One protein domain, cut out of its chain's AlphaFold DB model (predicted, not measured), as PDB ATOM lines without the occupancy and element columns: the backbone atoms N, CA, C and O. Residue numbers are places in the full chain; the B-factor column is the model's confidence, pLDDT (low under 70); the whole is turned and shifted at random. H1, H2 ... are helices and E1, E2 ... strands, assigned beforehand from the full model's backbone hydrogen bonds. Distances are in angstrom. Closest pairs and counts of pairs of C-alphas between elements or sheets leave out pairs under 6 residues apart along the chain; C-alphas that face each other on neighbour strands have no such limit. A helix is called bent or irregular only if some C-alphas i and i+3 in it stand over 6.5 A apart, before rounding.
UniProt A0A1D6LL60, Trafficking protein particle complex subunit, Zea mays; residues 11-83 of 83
ATOM      1  N   ILE A  11      30.506 -24.668 -16.147       96.56
ATOM      2  CA  ILE A  11      29.643 -25.840 -15.961       96.56
ATOM      3  C   ILE A  11      29.177 -25.834 -14.517       96.56
ATOM      4  O   ILE A  11      29.983 -25.858 -13.585       96.56
ATOM      5  N   ILE A  12      27.866 -25.817 -14.344       96.69
ATOM      6  CA  ILE A  12      27.171 -25.709 -13.071       96.69
ATOM      7  C   ILE A  12      26.376 -26.999 -12.878       96.69
ATOM      8  O   ILE A  12      25.656 -27.461 -13.766       96.69
ATOM      9  N   ASN A  13      26.520 -27.619 -11.714       93.94
ATOM     10  CA  ASN A  13      25.787 -28.834 -11.392       93.94
ATOM     11  C   ASN A  13      24.302 -28.552 -11.098       93.94
ATOM     12  O   ASN A  13      23.855 -27.408 -11.005       93.94
ATOM     13  N   LYS A  14      23.542 -29.631 -10.885       92.12
ATOM     14  CA  LYS A  14      22.105 -29.580 -10.581       92.12
ATOM     15  C   LYS A  14      21.760 -28.778  -9.319       92.12
ATOM     16  O   LYS A  14      20.650 -28.271  -9.218       92.12
ATOM     17  N   SER A  15      22.687 -28.672  -8.370       91.44
ATOM     18  CA  SER A  15      22.497 -27.944  -7.110       91.44
ATOM     19  C   SER A  15      22.899 -26.465  -7.197       91.44
ATOM     20  O   SER A  15      22.882 -25.784  -6.175       91.44
ATOM     21  N   GLY A  16      23.314 -25.970  -8.370       92.31
ATOM     22  CA  GLY A  16      23.756 -24.583  -8.558       92.31
ATOM     23  C   GLY A  16      25.213 -24.306  -8.175       92.31
ATOM     24  O   GLY A  16      25.617 -23.148  -8.065       92.31
ATOM     25  N   GLY A  17      26.012 -25.354  -7.962       94.50
ATOM     26  CA  GLY A  17      27.445 -25.250  -7.698       94.50
ATOM     27  C   GLY A  17      28.271 -25.298  -8.983       94.50
ATOM     28  O   GLY A  17      28.050 -26.163  -9.831       94.50
ATOM     29  N   LEU A  18      29.250 -24.403  -9.110       96.31
ATOM     30  CA  LEU A  18      30.229 -24.417 -10.200       96.31
ATOM     31  C   LEU A  18      31.138 -25.649 -10.084       96.31
ATOM     32  O   LEU A  18      31.811 -25.829  -9.072       96.31
ATOM     33  N   ILE A  19      31.168 -26.485 -11.122       96.31
ATOM     34  CA  ILE A  19      32.011 -27.691 -11.193       96.31
ATOM     35  C   ILE A  19      33.146 -27.570 -12.210       96.31
ATOM     36  O   ILE A  19      34.121 -28.314 -12.132       96.31
ATOM     37  N   TYR A  20      33.048 -26.628 -13.148       95.44
ATOM     38  CA  TYR A  20      34.117 -26.318 -14.088       95.44
ATOM     39  C   TYR A  20      34.067 -24.849 -14.484       95.44
ATOM     40  O   TYR A  20      32.994 -24.319 -14.761       95.44
ATOM     41  N   TYR A  21      35.236 -24.224 -14.551       93.94
ATOM     42  CA  TYR A  21      35.412 -22.868 -15.043       93.94
ATOM     43  C   TYR A  21      36.620 -22.817 -15.961       93.94
ATOM     44  O   TYR A  21      37.709 -23.283 -15.603       93.94
ATOM     45  N   LYS A  22      36.429 -22.232 -17.139       92.19
ATOM     46  CA  LYS A  22      37.502 -21.994 -18.090       92.19
ATOM     47  C   LYS A  22      37.409 -20.588 -18.643       92.19
ATOM     48  O   LYS A  22      36.430 -20.229 -19.280       92.19
ATOM     49  N   ASP A  23      38.480 -19.844 -18.423       91.00
ATOM     50  CA  ASP A  23      38.708 -18.532 -19.009       91.00
ATOM     51  C   ASP A  23      39.496 -18.698 -20.318       91.00
ATOM     52  O   ASP A  23      40.524 -19.392 -20.355       91.00
ATOM     53  N   TYR A  24      38.972 -18.113 -21.390       88.62
ATOM     54  CA  TYR A  24      39.558 -18.069 -22.729       88.62
ATOM     55  C   TYR A  24      39.946 -16.639 -23.141       88.62
ATOM     56  O   TYR A  24      40.581 -16.455 -24.182       88.62
ATOM     57  N   GLY A  25      39.573 -15.628 -22.352       77.19
ATOM     58  CA  GLY A  25      39.801 -14.219 -22.636       77.19
ATOM     59  C   GLY A  25      41.070 -13.665 -21.985       77.19
ATOM     60  O   GLY A  25      41.622 -14.208 -21.035       77.19
ATOM     61  N   SER A  26      41.542 -12.526 -22.494       66.62
ATOM     62  CA  SER A  26      42.610 -11.738 -21.858       66.62
ATOM     63  C   SER A  26      42.078 -10.585 -20.999       66.62
ATOM     64  O   SER A  26      42.858  -9.896 -20.345       66.62
ATOM     65  N   ALA A  27      40.768 -10.322 -21.041       61.81
ATOM     66  CA  ALA A  27      40.135  -9.164 -20.421       61.81
ATOM     67  C   ALA A  27      39.354  -9.582 -19.169       61.81
ATOM     68  O   ALA A  27      38.294 -10.187 -19.277       61.81
ATOM     69  N   GLY A  28      39.868  -9.214 -17.991       63.78
ATOM     70  CA  GLY A  28      39.118  -9.289 -16.735       63.78
ATOM     71  C   GLY A  28      38.889 -10.711 -16.229       63.78
ATOM     72  O   GLY A  28      37.754 -11.170 -16.153       63.78
ATOM     73  N   ARG A  29      39.971 -11.394 -15.844       73.31
ATOM     74  CA  ARG A  29      39.892 -12.702 -15.193       73.31
ATOM     75  C   ARG A  29      39.113 -12.581 -13.882       73.31
ATOM     76  O   ARG A  29      39.562 -11.889 -12.970       73.31
ATOM     77  N   MET A  30      37.977 -13.266 -13.786       83.31
ATOM     78  CA  MET A  30      37.258 -13.401 -12.519       83.31
ATOM     79  C   MET A  30      38.078 -14.235 -11.539       83.31
ATOM     80  O   MET A  30      38.711 -15.228 -11.918       83.31
ATOM     81  N   ASP A  31      38.060 -13.831 -10.269       89.19
ATOM     82  CA  ASP A  31      38.603 -14.669  -9.212       89.19
ATOM     83  C   ASP A  31      37.690 -15.879  -8.943       89.19
ATOM     84  O   ASP A  31      36.547 -15.967  -9.409       89.19
ATOM     85  N   THR A  32      38.208 -16.855  -8.197       90.06
ATOM     86  CA  THR A  32      37.471 -18.086  -7.893       90.06
ATOM     87  C   THR A  32      36.140 -17.803  -7.193       90.06
ATOM     88  O   THR A  32      35.130 -18.414  -7.536       90.06
ATOM     89  N   ASN A  33      36.103 -16.872  -6.241       93.25
ATOM     90  CA  ASN A  33      34.885 -16.559  -5.503       93.25
ATOM     91  C   ASN A  33      33.855 -15.872  -6.397       93.25
ATOM     92  O   ASN A  33      32.667 -16.169  -6.291       93.25
ATOM     93  N   ASP A  34      34.293 -15.002  -7.299       93.31
ATOM     94  CA  ASP A  34      33.409 -14.345  -8.255       93.31
ATOM     95  C   ASP A  34      32.815 -15.349  -9.236       93.31
ATOM     96  O   ASP A  34      31.609 -15.318  -9.480       93.31
ATOM     97  N   SER A  35      33.612 -16.303  -9.731       93.19
ATOM     98  CA  SER A  35      33.098 -17.382 -10.586       93.19
ATOM     99  C   SER A  35      32.054 -18.245  -9.875       93.19
ATOM    100  O   SER A  35      30.998 -18.524 -10.446       93.19
ATOM    101  N   LEU A  36      32.284 -18.586  -8.602       95.06
ATOM    102  CA  LEU A  36      31.325 -19.321  -7.776       95.06
ATOM    103  C   LEU A  36      30.025 -18.535  -7.577       95.06
ATOM    104  O   LEU A  36      28.940 -19.085  -7.761       95.06
ATOM    105  N   ARG A  37      30.126 -17.243  -7.242       95.62
ATOM    106  CA  ARG A  37      28.962 -16.364  -7.070       95.62
ATOM    107  C   ARG A  37      28.165 -16.254  -8.363       95.62
ATOM    108  O   ARG A  37      26.951 -16.423  -8.324       95.62
ATOM    109  N   LEU A  38      28.830 -16.011  -9.495       93.94
ATOM    110  CA  LEU A  38      28.170 -15.867 -10.793       93.94
ATOM    111  C   LEU A  38      27.423 -17.144 -11.177       93.94
ATOM    112  O   LEU A  38      26.267 -17.065 -11.581       93.94
ATOM    113  N   ALA A  39      28.033 -18.313 -10.983       95.06
ATOM    114  CA  ALA A  39      27.390 -19.595 -11.248       95.06
ATOM    115  C   ALA A  39      26.123 -19.807 -10.404       95.06
ATOM    116  O   ALA A  39      25.069 -20.164 -10.933       95.06
ATOM    117  N   SER A  40      26.196 -19.550  -9.096       95.00
ATOM    118  CA  SER A  40      25.034 -19.699  -8.215       95.00
ATOM    119  C   SER A  40      23.933 -18.684  -8.535       95.00
ATOM    120  O   SER A  40      22.759 -19.049  -8.563       95.00
ATOM    121  N   LEU A  41      24.299 -17.438  -8.851       96.00
ATOM    122  CA  LEU A  41      23.349 -16.414  -9.291       96.00
ATOM    123  C   LEU A  41      22.677 -16.798 -10.610       96.00
ATOM    124  O   LEU A  41      21.456 -16.699 -10.712       96.00
ATOM    125  N   TRP A  42      23.447 -17.275 -11.591       96.00
ATOM    126  CA  TRP A  42      22.919 -17.734 -12.873       96.00
ATOM    127  C   TRP A  42      21.912 -18.867 -12.685       96.00
ATOM    128  O   TRP A  42      20.804 -18.806 -13.209       96.00
ATOM    129  N   HIS A  43      22.252 -19.859 -11.858       95.69
ATOM    130  CA  HIS A  43      21.358 -20.972 -11.553       95.69
ATOM    131  C   HIS A  43      20.037 -20.511 -10.916       95.69
ATOM    132  O   HIS A  43      18.964 -20.934 -11.350       95.69
ATOM    133  N   SER A  44      20.092 -19.617  -9.921       95.81
ATOM    134  CA  SER A  44      18.880 -19.058  -9.310       95.81
ATOM    135  C   SER A  44      18.054 -18.251 -10.309       95.81
ATOM    136  O   SER A  44      16.836 -18.405 -10.353       95.81
ATOM    137  N   MET A  45      18.696 -17.423 -11.135       95.69
ATOM    138  CA  MET A  45      18.022 -16.610 -12.147       95.69
ATOM    139  C   MET A  45      17.300 -17.486 -13.176       95.69
ATOM    140  O   MET A  45      16.129 -17.250 -13.475       95.69
ATOM    141  N   HIS A  46      17.968 -18.543 -13.646       94.31
ATOM    142  CA  HIS A  46      17.398 -19.540 -14.550       94.31
ATOM    143  C   HIS A  46      16.144 -20.183 -13.951       94.31
ATOM    144  O   HIS A  46      15.092 -20.186 -14.586       94.31
ATOM    145  N   ALA A  47      16.210 -20.641 -12.699       93.44
ATOM    146  CA  ALA A  47      15.073 -21.256 -12.012       93.44
ATOM    147  C   ALA A  47      13.912 -20.273 -11.758       93.44
ATOM    148  O   ALA A  47      12.747 -20.629 -11.930       93.44
ATOM    149  N   ILE A  48      14.208 -19.027 -11.375       95.19
ATOM    150  CA  ILE A  48      13.186 -17.992 -11.153       95.19
ATOM    151  C   ILE A  48      12.485 -17.638 -12.468       95.19
ATOM    152  O   ILE A  48      11.264 -17.493 -12.488       95.19
ATOM    153  N   SER A  49      13.220 -17.551 -13.579       94.69
ATOM    154  CA  SER A  49      12.634 -17.228 -14.885       94.69
ATOM    155  C   SER A  49      11.580 -18.250 -15.336       94.69
ATOM    156  O   SER A  49      10.563 -17.862 -15.907       94.69
ATOM    157  N   GLN A  50      11.759 -19.534 -14.996       92.06
ATOM    158  CA  GLN A  50      10.760 -20.578 -15.250       92.06
ATOM    159  C   GLN A  50       9.446 -20.297 -14.509       92.06
ATOM    160  O   GLN A  50       8.371 -20.521 -15.058       92.06
ATOM    161  N   GLN A  51       9.526 -19.791 -13.273       92.38
ATOM    162  CA  GLN A  51       8.357 -19.484 -12.442       92.38
ATOM    163  C   GLN A  51       7.674 -18.175 -12.845       92.38
ATOM    164  O   GLN A  51       6.462 -18.045 -12.701       92.38
ATOM    165  N   LEU A  52       8.447 -17.202 -13.333       94.12
ATOM    166  CA  LEU A  52       7.933 -15.907 -13.779       94.12
ATOM    167  C   LEU A  52       7.360 -15.934 -15.197       94.12
ATOM    168  O   LEU A  52       6.717 -14.965 -15.603       94.12
ATOM    169  N   SER A  53       7.610 -16.998 -15.958       91.25
ATOM    170  CA  SER A  53       7.161 -17.085 -17.341       91.25
ATOM    171  C   SER A  53       5.637 -16.921 -17.450       91.25
ATOM    172  O   SER A  53       4.892 -17.694 -16.843       91.25
ATOM    173  N   PRO A  54       5.144 -15.983 -18.281       92.50
ATOM    174  CA  PRO A  54       3.715 -15.843 -18.545       92.50
ATOM    175  C   PRO A  54       3.180 -16.956 -19.459       92.50
ATOM    176  O   PRO A  54       1.968 -17.109 -19.601       92.50
ATOM    177  N   THR A  55       4.071 -17.717 -20.103       89.50
ATOM    178  CA  THR A  55       3.726 -18.782 -21.043       89.50
ATOM    179  C   THR A  55       4.082 -20.161 -20.489       89.50
ATOM    180  O   THR A  55       5.188 -20.353 -19.968       89.50
ATOM    181  N   PRO A  56       3.189 -21.156 -20.632       85.25
ATOM    182  CA  PRO A  56       3.498 -22.531 -20.271       85.25
ATOM    183  C   PRO A  56       4.595 -23.095 -21.183       85.25
ATOM    184  O   PRO A  56       4.650 -22.783 -22.370       85.25
ATOM    185  N   GLY A  57       5.455 -23.949 -20.627       84.38
ATOM    186  CA  GLY A  57       6.522 -24.623 -21.376       84.38
ATOM    187  C   GLY A  57       7.868 -23.892 -21.415       84.38
ATOM    188  O   GLY A  57       8.781 -24.378 -22.074       84.38
ATOM    189  N   CYS A  58       8.030 -22.773 -20.704       86.94
ATOM    190  CA  CYS A  58       9.341 -22.139 -20.568       86.94
ATOM    191  C   CYS A  58      10.280 -22.955 -19.673       86.94
ATOM    192  O   CYS A  58       9.941 -23.325 -18.549       86.94
ATOM    193  N   THR A  59      11.486 -23.197 -20.179       89.94
ATOM    194  CA  THR A  59      12.527 -24.013 -19.540       89.94
ATOM    195  C   THR A  59      13.645 -23.186 -18.913       89.94
ATOM    196  O   THR A  59      14.607 -23.758 -18.407       89.94
ATOM    197  N   GLY A  60      13.501 -21.864 -18.872       92.00
ATOM    198  CA  GLY A  60      14.406 -20.943 -18.193       92.00
ATOM    199  C   GLY A  60      15.015 -19.921 -19.148       92.00
ATOM    200  O   GLY A  60      14.372 -19.533 -20.122       92.00
ATOM    201  N   ILE A  61      16.236 -19.481 -18.853       94.38
ATOM    202  CA  ILE A  61      16.985 -18.511 -19.656       94.38
ATOM    203  C   ILE A  61      17.894 -19.272 -20.621       94.38
ATOM    204  O   ILE A  61      18.768 -20.014 -20.181       94.38
ATOM    205  N   ASP A  62      17.734 -19.038 -21.922       93.44
ATOM    206  CA  ASP A  62      18.635 -19.581 -22.953       93.44
ATOM    207  C   ASP A  62      19.716 -18.568 -23.372       93.44
ATOM    208  O   ASP A  62      20.799 -18.943 -23.825       93.44
ATOM    209  N   LEU A  63      19.432 -17.271 -23.223       94.31
ATOM    210  CA  LEU A  63      20.318 -16.176 -23.609       94.31
ATOM    211  C   LEU A  63      20.047 -14.933 -22.754       94.31
ATOM    212  O   LEU A  63      18.914 -14.457 -22.682       94.31
ATOM    213  N   LEU A  64      21.101 -14.373 -22.165       94.75
ATOM    214  CA  LEU A  64      21.120 -13.024 -21.605       94.75
ATOM    215  C   LEU A  64      22.075 -12.172 -22.439       94.75
ATOM    216  O   LEU A  64      23.276 -12.425 -22.455       94.75
ATOM    217  N   GLN A  65      21.542 -11.152 -23.110       95.12
ATOM    218  CA  GLN A  65      22.341 -10.212 -23.898       95.12
ATOM    219  C   GLN A  65      22.613  -8.943 -23.101       95.12
ATOM    220  O   GLN A  65      21.704  -8.359 -22.505       95.12
ATOM    221  N   ALA A  66      23.864  -8.501 -23.109       91.38
ATOM    222  CA  ALA A  66      24.298  -7.251 -22.511       91.38
ATOM    223  C   ALA A  66      25.039  -6.401 -23.553       91.38
ATOM    224  O   ALA A  66      25.318  -6.830 -24.666       91.38
ATOM    225  N   HIS A  67      25.390  -5.168 -23.191       90.88
ATOM    226  CA  HIS A  67      26.058  -4.250 -24.120       90.88
ATOM    227  C   HIS A  67      27.430  -4.767 -24.608       90.88
ATOM    228  O   HIS A  67      27.854  -4.442 -25.714       90.88
ATOM    229  N   ASN A  68      28.128  -5.563 -23.790       88.25
ATOM    230  CA  ASN A  68      29.516  -5.969 -24.041       88.25
ATOM    231  C   ASN A  68      29.697  -7.474 -24.254       88.25
ATOM    232  O   ASN A  68      30.758  -7.889 -24.717       88.25
ATOM    233  N   PHE A  69      28.725  -8.285 -23.849       88.56
ATOM    234  CA  PHE A  69      28.808  -9.734 -23.922       88.56
ATOM    235  C   PHE A  69      27.407 -10.329 -23.979       88.56
ATOM    236  O   PHE A  69      26.454  -9.739 -23.473       88.56
ATOM    237  N   ASP A  70      27.344 -11.537 -24.518       92.81
ATOM    238  CA  ASP A  70      26.171 -12.392 -24.472       92.81
ATOM    239  C   ASP A  70      26.509 -13.616 -23.617       92.81
ATOM    240  O   ASP A  70      27.591 -14.197 -23.741       92.81
ATOM    241  N   LEU A  71      25.599 -13.983 -22.717       93.44
ATOM    242  CA  LEU A  71      25.691 -15.167 -21.871       93.44
ATOM    243  C   LEU A  71      24.661 -16.184 -22.354       93.44
ATOM    244  O   LEU A  71      23.453 -15.987 -22.209       93.44
ATOM    245  N   HIS A  72      25.153 -17.250 -22.970       94.81
ATOM    246  CA  HIS A  72      24.332 -18.329 -23.503       94.81
ATOM    247  C   HIS A  72      24.139 -19.392 -22.436       94.81
ATOM    248  O   HIS A  72      25.039 -19.620 -21.646       94.81
ATOM    249  N   CYS A  73      23.002 -20.080 -22.423       94.38
ATOM    250  CA  CYS A  73      22.779 -21.174 -21.492       94.38
ATOM    251  C   CYS A  73      22.262 -22.419 -22.197       94.38
ATOM    252  O   CYS A  73      21.406 -22.373 -23.077       94.38
ATOM    253  N   PHE A  74      22.812 -23.551 -21.779       93.50
ATOM    254  CA  PHE A  74      22.385 -24.873 -22.185       93.50
ATOM    255  C   PHE A  74      22.156 -25.733 -20.947       93.50
ATOM    256  O   PHE A  74      23.075 -25.984 -20.167       93.50
ATOM    257  N   GLN A  75      20.934 -26.234 -20.789       91.69
ATOM    258  CA  GLN A  75      20.596 -27.187 -19.740       91.69
ATOM    259  C   GLN A  75      20.591 -28.615 -20.295       91.69
ATOM    260  O   GLN A  75      19.835 -28.939 -21.210       91.69
ATOM    261  N   SER A  76      21.401 -29.499 -19.713       88.81
ATOM    262  CA  SER A  76      21.385 -30.920 -20.058       88.81
ATOM    263  C   SER A  76      20.112 -31.609 -19.551       88.81
ATOM    264  O   SER A  76      19.529 -31.221 -18.536       88.81
ATOM    265  N   LEU A  77      19.744 -32.730 -20.181       84.62
ATOM    266  CA  LEU A  77      18.652 -33.614 -19.730       84.62
ATOM    267  C   LEU A  77      18.844 -34.129 -18.290       84.62
ATOM    268  O   LEU A  77      17.877 -34.455 -17.608       84.62
ATOM    269  N   THR A  78      20.091 -34.198 -17.817       84.00
ATOM    270  CA  THR A  78      20.431 -34.608 -16.446       84.00
ATOM    271  C   THR A  78      20.364 -33.458 -15.432       84.00
ATOM    272  O   THR A  78      20.502 -33.694 -14.230       84.00
ATOM    273  N   GLY A  79      20.110 -32.227 -15.888       72.94
ATOM    274  CA  GLY A  79      19.938 -31.041 -15.051       72.94
ATOM    275  C   GLY A  79      21.218 -30.260 -14.751       72.94
ATOM    276  O   GLY A  79      21.222 -29.490 -13.797       72.94
ATOM    277  N   MET A  80      22.297 -30.452 -15.516       72.75
ATOM    278  CA  MET A  80      23.497 -29.605 -15.440       72.75
ATOM    279  C   MET A  80      23.334 -28.389 -16.358       72.75
ATOM    280  O   MET A  80      22.794 -28.533 -17.454       72.75
ATOM    281  N   LEU A  81      23.814 -27.217 -15.939       78.75
ATOM    282  CA  LEU A  81      23.803 -25.995 -16.750       78.75
ATOM    283  C   LEU A  81      25.205 -25.715 -17.294       78.75
ATOM    284  O   LEU A  81      26.182 -25.760 -16.550       78.75
ATOM    285  N   SER A  82      25.293 -25.408 -18.579       70.75
ATOM    286  CA  SER A  82      26.470 -24.834 -19.224       70.75
ATOM    287  C   SER A  82      26.153 -23.384 -19.551       70.75
ATOM    288  O   SER A  82      25.125 -23.142 -20.183       70.75
ATOM    289  N   ALA A  83      27.006 -22.457 -19.124       64.62
ATOM    290  CA  ALA A  83      26.862 -21.029 -19.388       64.62
ATOM    291  C   ALA A  83      28.163 -20.411 -19.916       64.62
ATOM    292  O   ALA A  83      29.239 -20.948 -19.564       64.62
TER     293      ALA A  83
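Overview. This is residues 11 to 83 of the 83 residues of the protein "Trafficking protein particle complex subunit" of Zea mays (UniProt A0A1D6LL60). One long helix, H1, covers one side of a layer made of loops and short strands, in which strand E1 lies near the first half of H1 and the small hairpin of E2 and E3 makes one edge. Two loops stick out from the body: residues 23 to 29, and residues 65 to 70 at the tip of the hairpin. The printed part has 73 residues, with one named helix and three named strands in the order E1, H1, E2, E3; E2 and E3 make an antiparallel sheet of two strands. The class is mixed, helices and strands, though under half of the residues are in named elements. The whole is compact, with a radius of gyration of the C-alphas of 12.9 A, and it spans 40 by 28 by 18 A.

Arrangement. The sheet holds E2, residues 63 to 65, and E3, residues 70 to 72, a hairpin joined by a tight link of 4 residues. They are antiparallel, at 174 degrees between their directions. N 64 and O 71 are 2.9 A apart and N 71 and O 64 are 2.8 A apart, both within hydrogen-bond range. C-alphas 65 and 70, which face each other, are 4.4 A apart. H1, residues 32 to 52, is apart from E3. E1, residues 18 to 23, pairs with no named strand and is apart from E2 and E3. The closest C-alphas of E1 and H1 are those of Leu 18 and Ala 39, 5.7 A apart. Beyond the named strands, residues 74 to 75 pair antiparallel with residues 81 to 82. In the backbone of H1, 16 of 17 O i to N i+4 pairs are within hydrogen-bond range.

Along the chain. H1 is 30.2 A long, from C-alpha 32 at (37.471, -18.086, -7.893) to C-alpha 52 at (7.933, -15.907, -13.779), and is not bent. E1 measures 13.6 A, with C-alpha 18 at (30.229, -24.417, -10.200). E2 and E3 each measure 6.3 A, and E3 ends with C-alpha 72 at (24.332, -18.329, -23.503).

Size, cuts and confidence. The two C-alphas farthest apart are those of Ser 26 and Pro 56, at 40.6 A. Those of Ile 11 and Ala 83, the first and last printed residues, are 6.5 A apart. The printed part has no cut. No link is long; those from E1 to H1 and from H1 to E2 are short, with 8 and 10 residues. Without the stretches that stand free, the body has 60 residues and spans 37 by 20 by 18 A. The mean pLDDT of the printed part is 89.4; residues 26 to 28 and residue 83, the chain's last, are under 70.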